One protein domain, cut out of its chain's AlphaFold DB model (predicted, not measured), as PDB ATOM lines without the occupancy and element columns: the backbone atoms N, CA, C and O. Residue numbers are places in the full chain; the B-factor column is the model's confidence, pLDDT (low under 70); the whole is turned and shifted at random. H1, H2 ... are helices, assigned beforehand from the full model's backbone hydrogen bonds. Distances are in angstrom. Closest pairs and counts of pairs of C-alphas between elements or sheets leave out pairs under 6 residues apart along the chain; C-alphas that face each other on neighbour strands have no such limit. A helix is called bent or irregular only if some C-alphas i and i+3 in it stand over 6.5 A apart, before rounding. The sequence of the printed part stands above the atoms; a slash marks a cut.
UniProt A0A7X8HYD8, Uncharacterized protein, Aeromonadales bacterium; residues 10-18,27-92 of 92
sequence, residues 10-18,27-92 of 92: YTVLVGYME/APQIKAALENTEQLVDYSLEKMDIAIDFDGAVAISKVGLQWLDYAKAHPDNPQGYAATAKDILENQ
ATOM      1  N   TYR A  10      -2.345 -31.417  31.098       96.44
ATOM      2  CA  TYR A  10      -1.959 -30.673  29.899       96.44
ATOM      3  C   TYR A  10      -3.162 -30.302  29.023       96.44
ATOM      4  O   TYR A  10      -3.261 -29.172  28.550       96.44
ATOM      5  N   THR A  11      -4.105 -31.227  28.829       95.38
ATOM      6  CA  THR A  11      -5.333 -30.940  28.074       95.38
ATOM      7  C   THR A  11      -6.170 -29.871  28.777       95.38
ATOM      8  O   THR A  11      -6.685 -28.979  28.100       95.38
ATOM      9  N   VAL A  12      -6.249 -29.906  30.114       96.62
ATOM     10  CA  VAL A  12      -6.891 -28.849  30.911       96.62
ATOM     11  C   VAL A  12      -6.187 -27.510  30.716       96.62
ATOM     12  O   VAL A  12      -6.860 -26.530  30.424       96.62
ATOM     13  N   LEU A  13      -4.851 -27.463  30.797       97.38
ATOM     14  CA  LEU A  13      -4.084 -26.232  30.582       97.38
ATOM     15  C   LEU A  13      -4.414 -25.580  29.236       97.38
ATOM     16  O   LEU A  13      -4.757 -24.402  29.187       97.38
ATOM     17  N   VAL A  14      -4.317 -26.352  28.150       96.56
ATOM     18  CA  VAL A  14      -4.546 -25.841  26.792       96.56
ATOM     19  C   VAL A  14      -5.981 -25.346  26.641       96.56
ATOM     20  O   VAL A  14      -6.182 -24.214  26.210       96.56
ATOM     21  N   GLY A  15      -6.969 -26.146  27.058       95.81
ATOM     22  CA  GLY A  15      -8.376 -25.749  26.983       95.81
ATOM     23  C   GLY A  15      -8.680 -24.503  27.816       95.81
ATOM     24  O   GLY A  15      -9.384 -23.606  27.354       95.81
ATOM     25  N   TYR A  16      -8.100 -24.408  29.013       96.75
ATOM     26  CA  TYR A  16      -8.285 -23.264  29.896       96.75
ATOM     27  C   TYR A  16      -7.677 -21.993  29.297       96.75
ATOM     28  O   TYR A  16      -8.348 -20.969  29.240       96.75
ATOM     29  N   MET A  17      -6.454 -22.048  28.764       96.75
ATOM     30  CA  MET A  17      -5.847 -20.888  28.103       96.75
ATOM     31  C   MET A  17      -6.652 -20.452  26.869       96.75
ATOM     32  O   MET A  17      -6.947 -19.266  26.742       96.75
ATOM     33  N   GLU A  18      -7.085 -21.399  26.027       95.62
ATOM     34  CA  GLU A  18      -7.945 -21.137  24.861       95.62
ATOM     35  C   GLU A  18      -9.312 -20.543  25.250       95.62
ATOM     36  O   GLU A  18      -9.880 -19.752  24.496       95.62
ATOM     37  N   ALA A  27      -2.474 -12.301  26.950       92.50
ATOM     38  CA  ALA A  27      -1.621 -12.751  28.052       92.50
ATOM     39  C   ALA A  27      -2.029 -12.219  29.450       92.50
ATOM     40  O   ALA A  27      -1.992 -13.007  30.397       92.50
ATOM     41  N   PRO A  28      -2.455 -10.948  29.638       95.38
ATOM     42  CA  PRO A  28      -2.924 -10.471  30.942       95.38
ATOM     43  C   PRO A  28      -4.196 -11.170  31.445       95.38
ATOM     44  O   PRO A  28      -4.296 -11.464  32.636       95.38
ATOM     45  N   GLN A  29      -5.153 -11.450  30.554       96.31
ATOM     46  CA  GLN A  29      -6.402 -12.133  30.904       96.31
ATOM     47  C   GLN A  29      -6.139 -13.604  31.231       96.31
ATOM     48  O   GLN A  29      -6.603 -14.098  32.258       96.31
ATOM     49  N   ILE A  30      -5.333 -14.274  30.402       96.94
ATOM     50  CA  ILE A  30      -4.929 -15.666  30.625       96.94
ATOM     51  C   ILE A  30      -4.155 -15.787  31.948       96.94
ATOM     52  O   ILE A  30      -4.391 -16.717  32.716       96.94
ATOM     53  N   LYS A  31      -3.279 -14.821  32.261       97.62
ATOM     54  CA  LYS A  31      -2.552 -14.782  33.536       97.62
ATOM     55  C   LYS A  31      -3.503 -14.728  34.730       97.62
ATOM     56  O   LYS A  31      -3.383 -15.555  35.628       97.62
ATOM     57  N   ALA A  32      -4.441 -13.781  34.729       97.44
ATOM     58  CA  ALA A  32      -5.392 -13.623  35.826       97.44
ATOM     59  C   ALA A  32      -6.257 -14.881  36.022       97.44
ATOM     60  O   ALA A  32      -6.538 -15.268  37.154       97.44
ATOM     61  N   ALA A  33      -6.636 -15.545  34.926       96.56
ATOM     62  CA  ALA A  33      -7.368 -16.807  34.978       96.56
ATOM     63  C   ALA A  33      -6.532 -17.944  35.588       96.56
ATOM     64  O   ALA A  33      -7.034 -18.689  36.428       96.56
ATOM     65  N   LEU A  34      -5.260 -18.072  35.193       97.50
ATOM     66  CA  LEU A  34      -4.344 -19.095  35.711       97.50
ATOM     67  C   LEU A  34      -3.996 -18.892  37.190       97.50
ATOM     68  O   LEU A  34      -3.742 -19.867  37.889       97.50
ATOM     69  N   GLU A  35      -3.989 -17.653  37.682       97.69
ATOM     70  CA  GLU A  35      -3.782 -17.351  39.105       97.69
ATOM     71  C   GLU A  35      -4.985 -17.757  39.982       97.69
ATOM     72  O   GLU A  35      -4.841 -17.868  41.200       97.69
ATOM     73  N   ASN A  36      -6.150 -18.036  39.384       97.12
ATOM     74  CA  ASN A  36      -7.340 -18.516  40.082       97.12
ATOM     75  C   ASN A  36      -7.466 -20.048  39.989       97.12
ATOM     76  O   ASN A  36      -8.127 -20.587  39.100       97.12
ATOM     77  N   THR A  37      -6.826 -20.760  40.918       95.50
ATOM     78  CA  THR A  37      -6.810 -22.232  40.929       95.50
ATOM     79  C   THR A  37      -8.174 -22.859  41.217       95.50
ATOM     80  O   THR A  37      -8.444 -23.935  40.694       95.50
ATOM     81  N   GLU A  38      -9.053 -22.198  41.976       95.81
ATOM     82  CA  GLU A  38     -10.423 -22.680  42.220       95.81
ATOM     83  C   GLU A  38     -11.235 -22.711  40.918       95.81
ATOM     84  O   GLU A  38     -11.789 -23.748  40.562       95.81
ATOM     85  N   GLN A  39     -11.206 -21.622  40.140       95.50
ATOM     86  CA  GLN A  39     -11.873 -21.585  38.832       95.50
ATOM     87  C   GLN A  39     -11.304 -22.604  37.844       95.50
ATOM     88  O   GLN A  39     -12.028 -23.090  36.978       95.50
ATOM     89  N   LEU A  40     -10.020 -22.942  37.967       96.62
ATOM     90  CA  LEU A  40      -9.385 -23.953  37.130       96.62
ATOM     91  C   LEU A  40      -9.931 -25.355  37.443       96.62
ATOM     92  O   LEU A  40     -10.251 -26.104  36.517       96.62
ATOM     93  N   VAL A  41     -10.105 -25.680  38.731       96.50
ATOM     94  CA  VAL A  41     -10.778 -26.916  39.166       96.50
ATOM     95  C   VAL A  41     -12.209 -26.950  38.629       96.50
ATOM     96  O   VAL A  41     -12.568 -27.907  37.940       96.50
ATOM     97  N   ASP A  42     -12.990 -25.890  38.851       96.25
ATOM     98  CA  ASP A  42     -14.384 -25.819  38.398       96.25
ATOM     99  C   ASP A  42     -14.489 -25.963  36.876       96.25
ATOM    100  O   ASP A  42     -15.266 -26.772  36.369       96.25
ATOM    101  N   TYR A  43     -13.651 -25.252  36.121       96.44
ATOM    102  CA  TYR A  43     -13.613 -25.351  34.665       96.44
ATOM    103  C   TYR A  43     -13.293 -26.772  34.193       96.44
ATOM    104  O   TYR A  43     -13.959 -27.286  33.289       96.44
ATOM    105  N   SER A  44     -12.285 -27.413  34.792       96.31
ATOM    106  CA  SER A  44     -11.870 -28.759  34.394       96.31
ATOM    107  C   SER A  44     -13.014 -29.765  34.541       96.31
ATOM    108  O   SER A  44     -13.281 -30.541  33.621       96.31
ATOM    109  N   LEU A  45     -13.765 -29.673  35.640       94.50
ATOM    110  CA  LEU A  45     -14.875 -30.567  35.917       94.50
ATOM    111  C   LEU A  45     -16.108 -30.208  35.078       94.50
ATOM    112  O   LEU A  45     -16.664 -31.068  34.397       94.50
ATOM    113  N   GLU A  46     -16.524 -28.941  35.081       95.19
ATOM    114  CA  GLU A  46     -17.799 -28.509  34.499       95.19
ATOM    115  C   GLU A  46     -17.770 -28.337  32.977       95.19
ATOM    116  O   GLU A  46     -18.804 -28.479  32.318       95.19
ATOM    117  N   LYS A  47     -16.618 -27.972  32.400       95.00
ATOM    118  CA  LYS A  47     -16.494 -27.685  30.958       95.00
ATOM    119  C   LYS A  47     -15.809 -28.796  30.187       95.00
ATOM    120  O   LYS A  47     -16.109 -28.962  29.005       95.00
ATOM    121  N   MET A  48     -14.893 -29.521  30.823       93.38
ATOM    122  CA  MET A  48     -14.085 -30.534  30.147       93.38
ATOM    123  C   MET A  48     -14.395 -31.970  30.567       93.38
ATOM    124  O   MET A  48     -13.933 -32.878  29.879       93.38
ATOM    125  N   ASP A  49     -15.160 -32.183  31.644       93.44
ATOM    126  CA  ASP A  49     -15.380 -33.513  32.230       93.44
ATOM    127  C   ASP A  49     -14.040 -34.194  32.602       93.44
ATOM    128  O   ASP A  49     -13.765 -35.361  32.301       93.44
ATOM    129  N   ILE A  50     -13.137 -33.411  33.207       92.56
ATOM    130  CA  ILE A  50     -11.831 -33.850  33.710       92.56
ATOM    131  C   ILE A  50     -11.752 -33.488  35.187       92.56
ATOM    132  O   ILE A  50     -11.655 -32.320  35.540       92.56
ATOM    133  N   ALA A  51     -11.750 -34.494  36.058       92.50
ATOM    134  CA  ALA A  51     -11.507 -34.272  37.475       92.50
ATOM    135  C   ALA A  51     -10.004 -34.092  37.729       92.50
ATOM    136  O   ALA A  51      -9.219 -35.014  37.497       92.50
ATOM    137  N   ILE A  52      -9.624 -32.922  38.237       92.94
ATOM    138  CA  ILE A  52      -8.309 -32.659  38.831       92.94
ATOM    139  C   ILE A  52      -8.495 -32.313  40.309       92.94
ATOM    140  O   ILE A  52      -9.536 -31.787  40.706       92.94
ATOM    141  N   ASP A  53      -7.490 -32.602  41.126       93.44
ATOM    142  CA  ASP A  53      -7.424 -32.100  42.495       93.44
ATOM    143  C   ASP A  53      -6.757 -30.715  42.546       93.44
ATOM    144  O   ASP A  53      -6.308 -30.159  41.538       93.44
ATOM    145  N   PHE A  54      -6.716 -30.130  43.744       93.94
ATOM    146  CA  PHE A  54      -6.120 -28.812  43.946       93.94
ATOM    147  C   PHE A  54      -4.622 -28.792  43.606       93.94
ATOM    148  O   PHE A  54      -4.146 -27.827  43.011       93.94
ATOM    149  N   ASP A  55      -3.887 -29.865  43.913       95.06
ATOM    150  CA  ASP A  55      -2.462 -29.976  43.580       95.06
ATOM    151  C   ASP A  55      -2.248 -30.004  42.056       95.06
ATOM    152  O   ASP A  55      -1.372 -29.307  41.533       95.06
ATOM    153  N   GLY A  56      -3.105 -30.719  41.322       95.06
ATOM    154  CA  GLY A  56      -3.165 -30.691  39.865       95.06
ATOM    155  C   GLY A  56      -3.449 -29.290  39.321       95.06
ATOM    156  O   GLY A  56      -2.756 -28.835  38.409       95.06
ATOM    157  N   ALA A  57      -4.397 -28.560  39.916       97.06
ATOM    158  CA  ALA A  57      -4.693 -27.181  39.526       97.06
ATOM    159  C   ALA A  57      -3.518 -26.224  39.788       97.06
ATOM    160  O   ALA A  57      -3.207 -25.383  38.941       97.06
ATOM    161  N   VAL A  58      -2.811 -26.382  40.911       97.69
ATOM    162  CA  VAL A  58      -1.588 -25.623  41.223       97.69
ATOM    163  C   VAL A  58      -0.480 -25.927  40.211       97.69
ATOM    164  O   VAL A  58       0.187 -25.003  39.733       97.69
ATOM    165  N   ALA A  59      -0.292 -27.197  39.838       97.56
ATOM    166  CA  ALA A  59       0.684 -27.586  38.823       97.56
ATOM    167  C   ALA A  59       0.352 -26.967  37.455       97.56
ATOM    168  O   ALA A  59       1.233 -26.384  36.818       97.56
ATOM    169  N   ILE A  60      -0.916 -27.028  37.034       97.94
ATOM    170  CA  ILE A  60      -1.387 -26.415  35.785       97.94
ATOM    171  C   ILE A  60      -1.164 -24.902  35.808       97.94
ATOM    172  O   ILE A  60      -0.583 -24.367  34.865       97.94
ATOM    173  N   SER A  61      -1.574 -24.226  36.883       98.38
ATOM    174  CA  SER A  61      -1.381 -22.785  37.071       98.38
ATOM    175  C   SER A  61       0.089 -22.399  36.899       98.38
ATOM    176  O   SER A  61       0.434 -21.575  36.049       98.38
ATOM    177  N   LYS A  62       0.988 -23.074  37.626       98.38
ATOM    178  CA  LYS A  62       2.431 -22.819  37.569       98.38
ATOM    179  C   LYS A  62       2.999 -22.990  36.158       98.38
ATOM    180  O   LYS A  62       3.747 -22.130  35.697       98.38
ATOM    181  N   VAL A  63       2.661 -24.087  35.480       98.31
ATOM    182  CA  VAL A  63       3.167 -24.374  34.127       98.31
ATOM    183  C   VAL A  63       2.578 -23.406  33.100       98.31
ATOM    184  O   VAL A  63       3.299 -22.932  32.225       98.31
ATOM    185  N   GLY A  64       1.299 -23.049  33.227       97.88
ATOM    186  CA  GLY A  64       0.659 -22.047  32.377       97.88
ATOM    187  C   GLY A  64       1.306 -20.669  32.499       97.88
ATOM    188  O   GLY A  64       1.547 -20.009  31.489       97.88
ATOM    189  N   LEU A  65       1.663 -20.254  33.716       98.31
ATOM    190  CA  LEU A  65       2.383 -18.998  33.947       98.31
ATOM    191  C   LEU A  65       3.786 -19.016  33.318       98.31
ATOM    192  O   LEU A  65       4.187 -18.039  32.691       98.31
ATOM    193  N   GLN A  66       4.502 -20.142  33.397       98.31
ATOM    194  CA  GLN A  66       5.790 -20.308  32.709       98.31
ATOM    195  C   GLN A  66       5.645 -20.252  31.182       98.31
ATOM    196  O   GLN A  66       6.492 -19.672  30.499       98.31
ATOM    197  N   TRP A  67       4.560 -20.813  30.644       98.06
ATOM    198  CA  TRP A  67       4.246 -20.705  29.222       98.06
ATOM    199  C   TRP A  67       3.987 -19.246  28.830       98.06
ATOM    200  O   TRP A  67       4.543 -18.771  27.842       98.06
ATOM    201  N   LEU A  68       3.221 -18.492  29.620       96.69
ATOM    202  CA  LEU A  68       3.001 -17.065  29.370       96.69
ATOM    203  C   LEU A  68       4.310 -16.264  29.349       96.69
ATOM    204  O   LEU A  68       4.515 -15.451  28.444       96.69
ATOM    205  N   ASP A  69       5.211 -16.521  30.298       96.56
ATOM    206  CA  ASP A  69       6.531 -15.885  30.331       96.56
ATOM    207  C   ASP A  69       7.352 -16.228  29.077       96.56
ATOM    208  O   ASP A  69       7.961 -15.343  28.466       96.56
ATOM    209  N   TYR A  70       7.314 -17.491  28.637       97.12
ATOM    210  CA  TYR A  70       7.941 -17.912  27.385       97.12
ATOM    211  C   TYR A  70       7.335 -17.201  26.168       97.12
ATOM    212  O   TYR A  70       8.082 -16.672  25.343       97.12
ATOM    213  N   ALA A  71       6.004 -17.156  26.062       95.62
ATOM    214  CA  ALA A  71       5.288 -16.557  24.938       95.62
ATOM    215  C   ALA A  71       5.550 -15.048  24.828       95.62
ATOM    216  O   ALA A  71       5.675 -14.517  23.727       95.62
ATOM    217  N   LYS A  72       5.713 -14.365  25.966       93.31
ATOM    218  CA  LYS A  72       6.118 -12.956  26.011       93.31
ATOM    219  C   LYS A  72       7.538 -12.738  25.476       93.31
ATOM    220  O   LYS A  72       7.798 -11.712  24.852       93.31
ATOM    221  N   ALA A  73       8.450 -13.674  25.733       95.31
ATOM    222  CA  ALA A  73       9.824 -13.619  25.237       95.31
ATOM    223  C   ALA A  73       9.962 -14.062  23.765       95.31
ATOM    224  O   ALA A  73      10.920 -13.657  23.110       95.31
ATOM    225  N   HIS A  74       9.014 -14.853  23.249       95.81
ATOM    226  CA  HIS A  74       9.031 -15.434  21.898       95.81
ATOM    227  C   HIS A  74       7.699 -15.177  21.168       95.81
ATOM    228  O   HIS A  74       6.937 -16.117  20.920       95.81
ATOM    229  N   PRO A  75       7.368 -13.914  20.837       92.88
ATOM    230  CA  PRO A  75       6.070 -13.563  20.257       92.88
ATOM    231  C   PRO A  75       5.835 -14.147  18.853       92.88
ATOM    232  O   PRO A  75       4.692 -14.263  18.424       92.88
ATOM    233  N   ASP A  76       6.895 -14.525  18.139       96.12
ATOM    234  CA  ASP A  76       6.866 -15.195  16.835       96.12
ATOM    235  C   ASP A  76       6.630 -16.712  16.936       96.12
ATOM    236  O   ASP A  76       6.223 -17.344  15.960       96.12
ATOM    237  N   ASN A  77       6.850 -17.298  18.116       95.75
ATOM    238  CA  ASN A  77       6.594 -18.709  18.386       95.75
ATOM    239  C   ASN A  77       6.073 -18.933  19.821       95.75
ATOM    240  O   ASN A  77       6.697 -19.655  20.603       95.75
ATOM    241  N   PRO A  78       4.906 -18.377  20.194       93.38
ATOM    242  CA  PRO A  78       4.381 -18.476  21.557       93.38
ATOM    243  C   PRO A  78       4.045 -19.919  21.961       93.38
ATOM    244  O   PRO A  78       4.020 -20.254  23.142       93.38
ATOM    245  N   GLN A  79       3.821 -20.798  20.981       94.56
ATOM    246  CA  GLN A  79       3.509 -22.213  21.180       94.56
ATOM    247  C   GLN A  79       4.761 -23.087  21.375       94.56
ATOM    248  O   GLN A  79       4.632 -24.270  21.689       94.56
ATOM    249  N   GLY A  80       5.973 -22.532  21.247       95.50
ATOM    250  CA  GLY A  80       7.232 -23.278  21.388       95.50
ATOM    251  C   GLY A  80       7.425 -23.967  22.746       95.50
ATOM    252  O   GLY A  80       8.201 -24.914  22.847       95.50
ATOM    253  N   TYR A  81       6.677 -23.556  23.773       97.31
ATOM    254  CA  TYR A  81       6.693 -24.166  25.104       97.31
ATOM    255  C   TYR A  81       5.752 -25.374  25.261       97.31
ATOM    256  O   TYR A  81       5.833 -26.083  26.262       97.31
ATOM    257  N   ALA A  82       4.876 -25.652  24.288       96.56
ATOM    258  CA  ALA A  82       3.822 -26.666  24.407       96.56
ATOM    259  C   ALA A  82       4.352 -28.065  24.763       96.56
ATOM    260  O   ALA A  82       3.785 -28.748  25.616       96.56
ATOM    261  N   ALA A  83       5.451 -28.488  24.126       96.44
ATOM    262  CA  ALA A  83       6.063 -29.791  24.385       96.44
ATOM    263  C   ALA A  83       6.624 -29.883  25.812       96.44
ATOM    264  O   ALA A  83       6.408 -30.884  26.490       96.44
ATOM    265  N   THR A  84       7.277 -28.817  26.282       97.31
ATOM    266  CA  THR A  84       7.799 -28.703  27.648       97.31
ATOM    267  C   THR A  84       6.670 -28.711  28.676       97.31
ATOM    268  O   THR A  84       6.733 -29.458  29.645       97.31
ATOM    269  N   ALA A  85       5.605 -27.934  28.450       97.19
ATOM    270  CA  ALA A  85       4.442 -27.906  29.333       97.19
ATOM    271  C   ALA A  85       3.787 -29.286  29.463       97.19
ATOM    272  O   ALA A  85       3.441 -29.708  30.566       97.19
ATOM    273  N   LYS A  86       3.650 -30.007  28.343       96.81
ATOM    274  CA  LYS A  86       3.114 -31.368  28.340       96.81
ATOM    275  C   LYS A  86       3.990 -32.326  29.140       96.81
ATOM    276  O   LYS A  86       3.465 -33.052  29.973       96.81
ATOM    277  N   ASP A  87       5.296 -32.313  28.892       96.31
ATOM    278  CA  ASP A  87       6.247 -33.173  29.598       96.31
ATOM    279  C   ASP A  87       6.194 -32.941  31.113       96.31
ATOM    280  O   ASP A  87       6.013 -33.885  31.878       96.31
ATOM    281  N   ILE A  88       6.215 -31.673  31.542       96.19
ATOM    282  CA  ILE A  88       6.121 -31.308  32.957       96.19
ATOM    283  C   ILE A  88       4.800 -31.789  33.571       96.19
ATOM    284  O   ILE A  88       4.800 -32.268  34.698       96.19
ATOM    285  N   LEU A  89       3.666 -31.647  32.884       95.56
ATOM    286  CA  LEU A  89       2.357 -31.979  33.463       95.56
ATOM    287  C   LEU A  89       2.003 -33.470  33.407       95.56
ATOM    288  O   LEU A  89       1.099 -33.887  34.129       95.56
ATOM    289  N   GLU A  90       2.657 -34.255  32.551       92.50
ATOM    290  CA  GLU A  90       2.340 -35.677  32.359       92.50
ATOM    291  C   GLU A  90       3.398 -36.632  32.939       92.50
ATOM    292  O   GLU A  90       3.079 -37.804  33.137       92.50
ATOM    293  N   ASN A  91       4.615 -36.157  33.241       87.25
ATOM    294  CA  ASN A  91       5.731 -36.986  33.726       87.25
ATOM    295  C   ASN A  91       6.291 -36.562  35.103       87.25
ATOM    296  O   ASN A  91       7.426 -36.919  35.428       87.25
ATOM    297  N   GLN A  92       5.530 -35.796  35.894       63.38
ATOM    298  CA  GLN A  92       5.870 -35.468  37.290       63.38
ATOM    299  C   GLN A  92       5.706 -36.655  38.244       63.38
ATOM    300  O   GLN A  92       4.746 -37.437  38.062       63.38
TER     301      GLN A  92
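This is residues 10 to 18 and 27 to 92 of the 92 residues of an uncharacterized protein of Aeromonadales bacterium (UniProt A0A7X8HYD8). Long helix H4 forms the core, with H5 folded back along it as a hairpin and short H2 along another side; H1 crosses H4 steeply, and H3 lies across H4's first part. The 75 printed residues hold five named helices, H1 to H5 in chain order, and no named strand: all helix, compact, radius of gyration of the C-alphas 11.7 A. The spans are 33 by 27 by 17 A.

H4, residues 54 to 73, spans 28.9 A from C-alpha 54 at (-6.120, -28.812, 43.946). H5, residues 78 to 90, spans 20.4 A to C-alpha 90 at (2.340, -35.677, 32.359); it is irregular, C-alphas 80 and 83 being 7.3 A apart. H1 is residues 10 to 18, H2 27 to 34, H3 37 to 48.

H4, the hub, touches H5 at a shallow tilt of 24 degrees, opposite ways; the closest C-alphas, of Ala 71 and Pro 78, are 4.0 A apart. With residues 60 to 64 alone, H4 touches H1 at a steep 57 degrees, closest C-alphas Leu 13 and Ile 60, 5.9 A. H2 and H5 are apart. Every O i to N i+4 pair is within hydrogen-bond range in H1 to H4, 6 of 9 in H5.

Residues 19 to 26 are cut out, an 11.0 A gap between C-alphas 18 and 27. Residue 92 alone has pLDDT under 70.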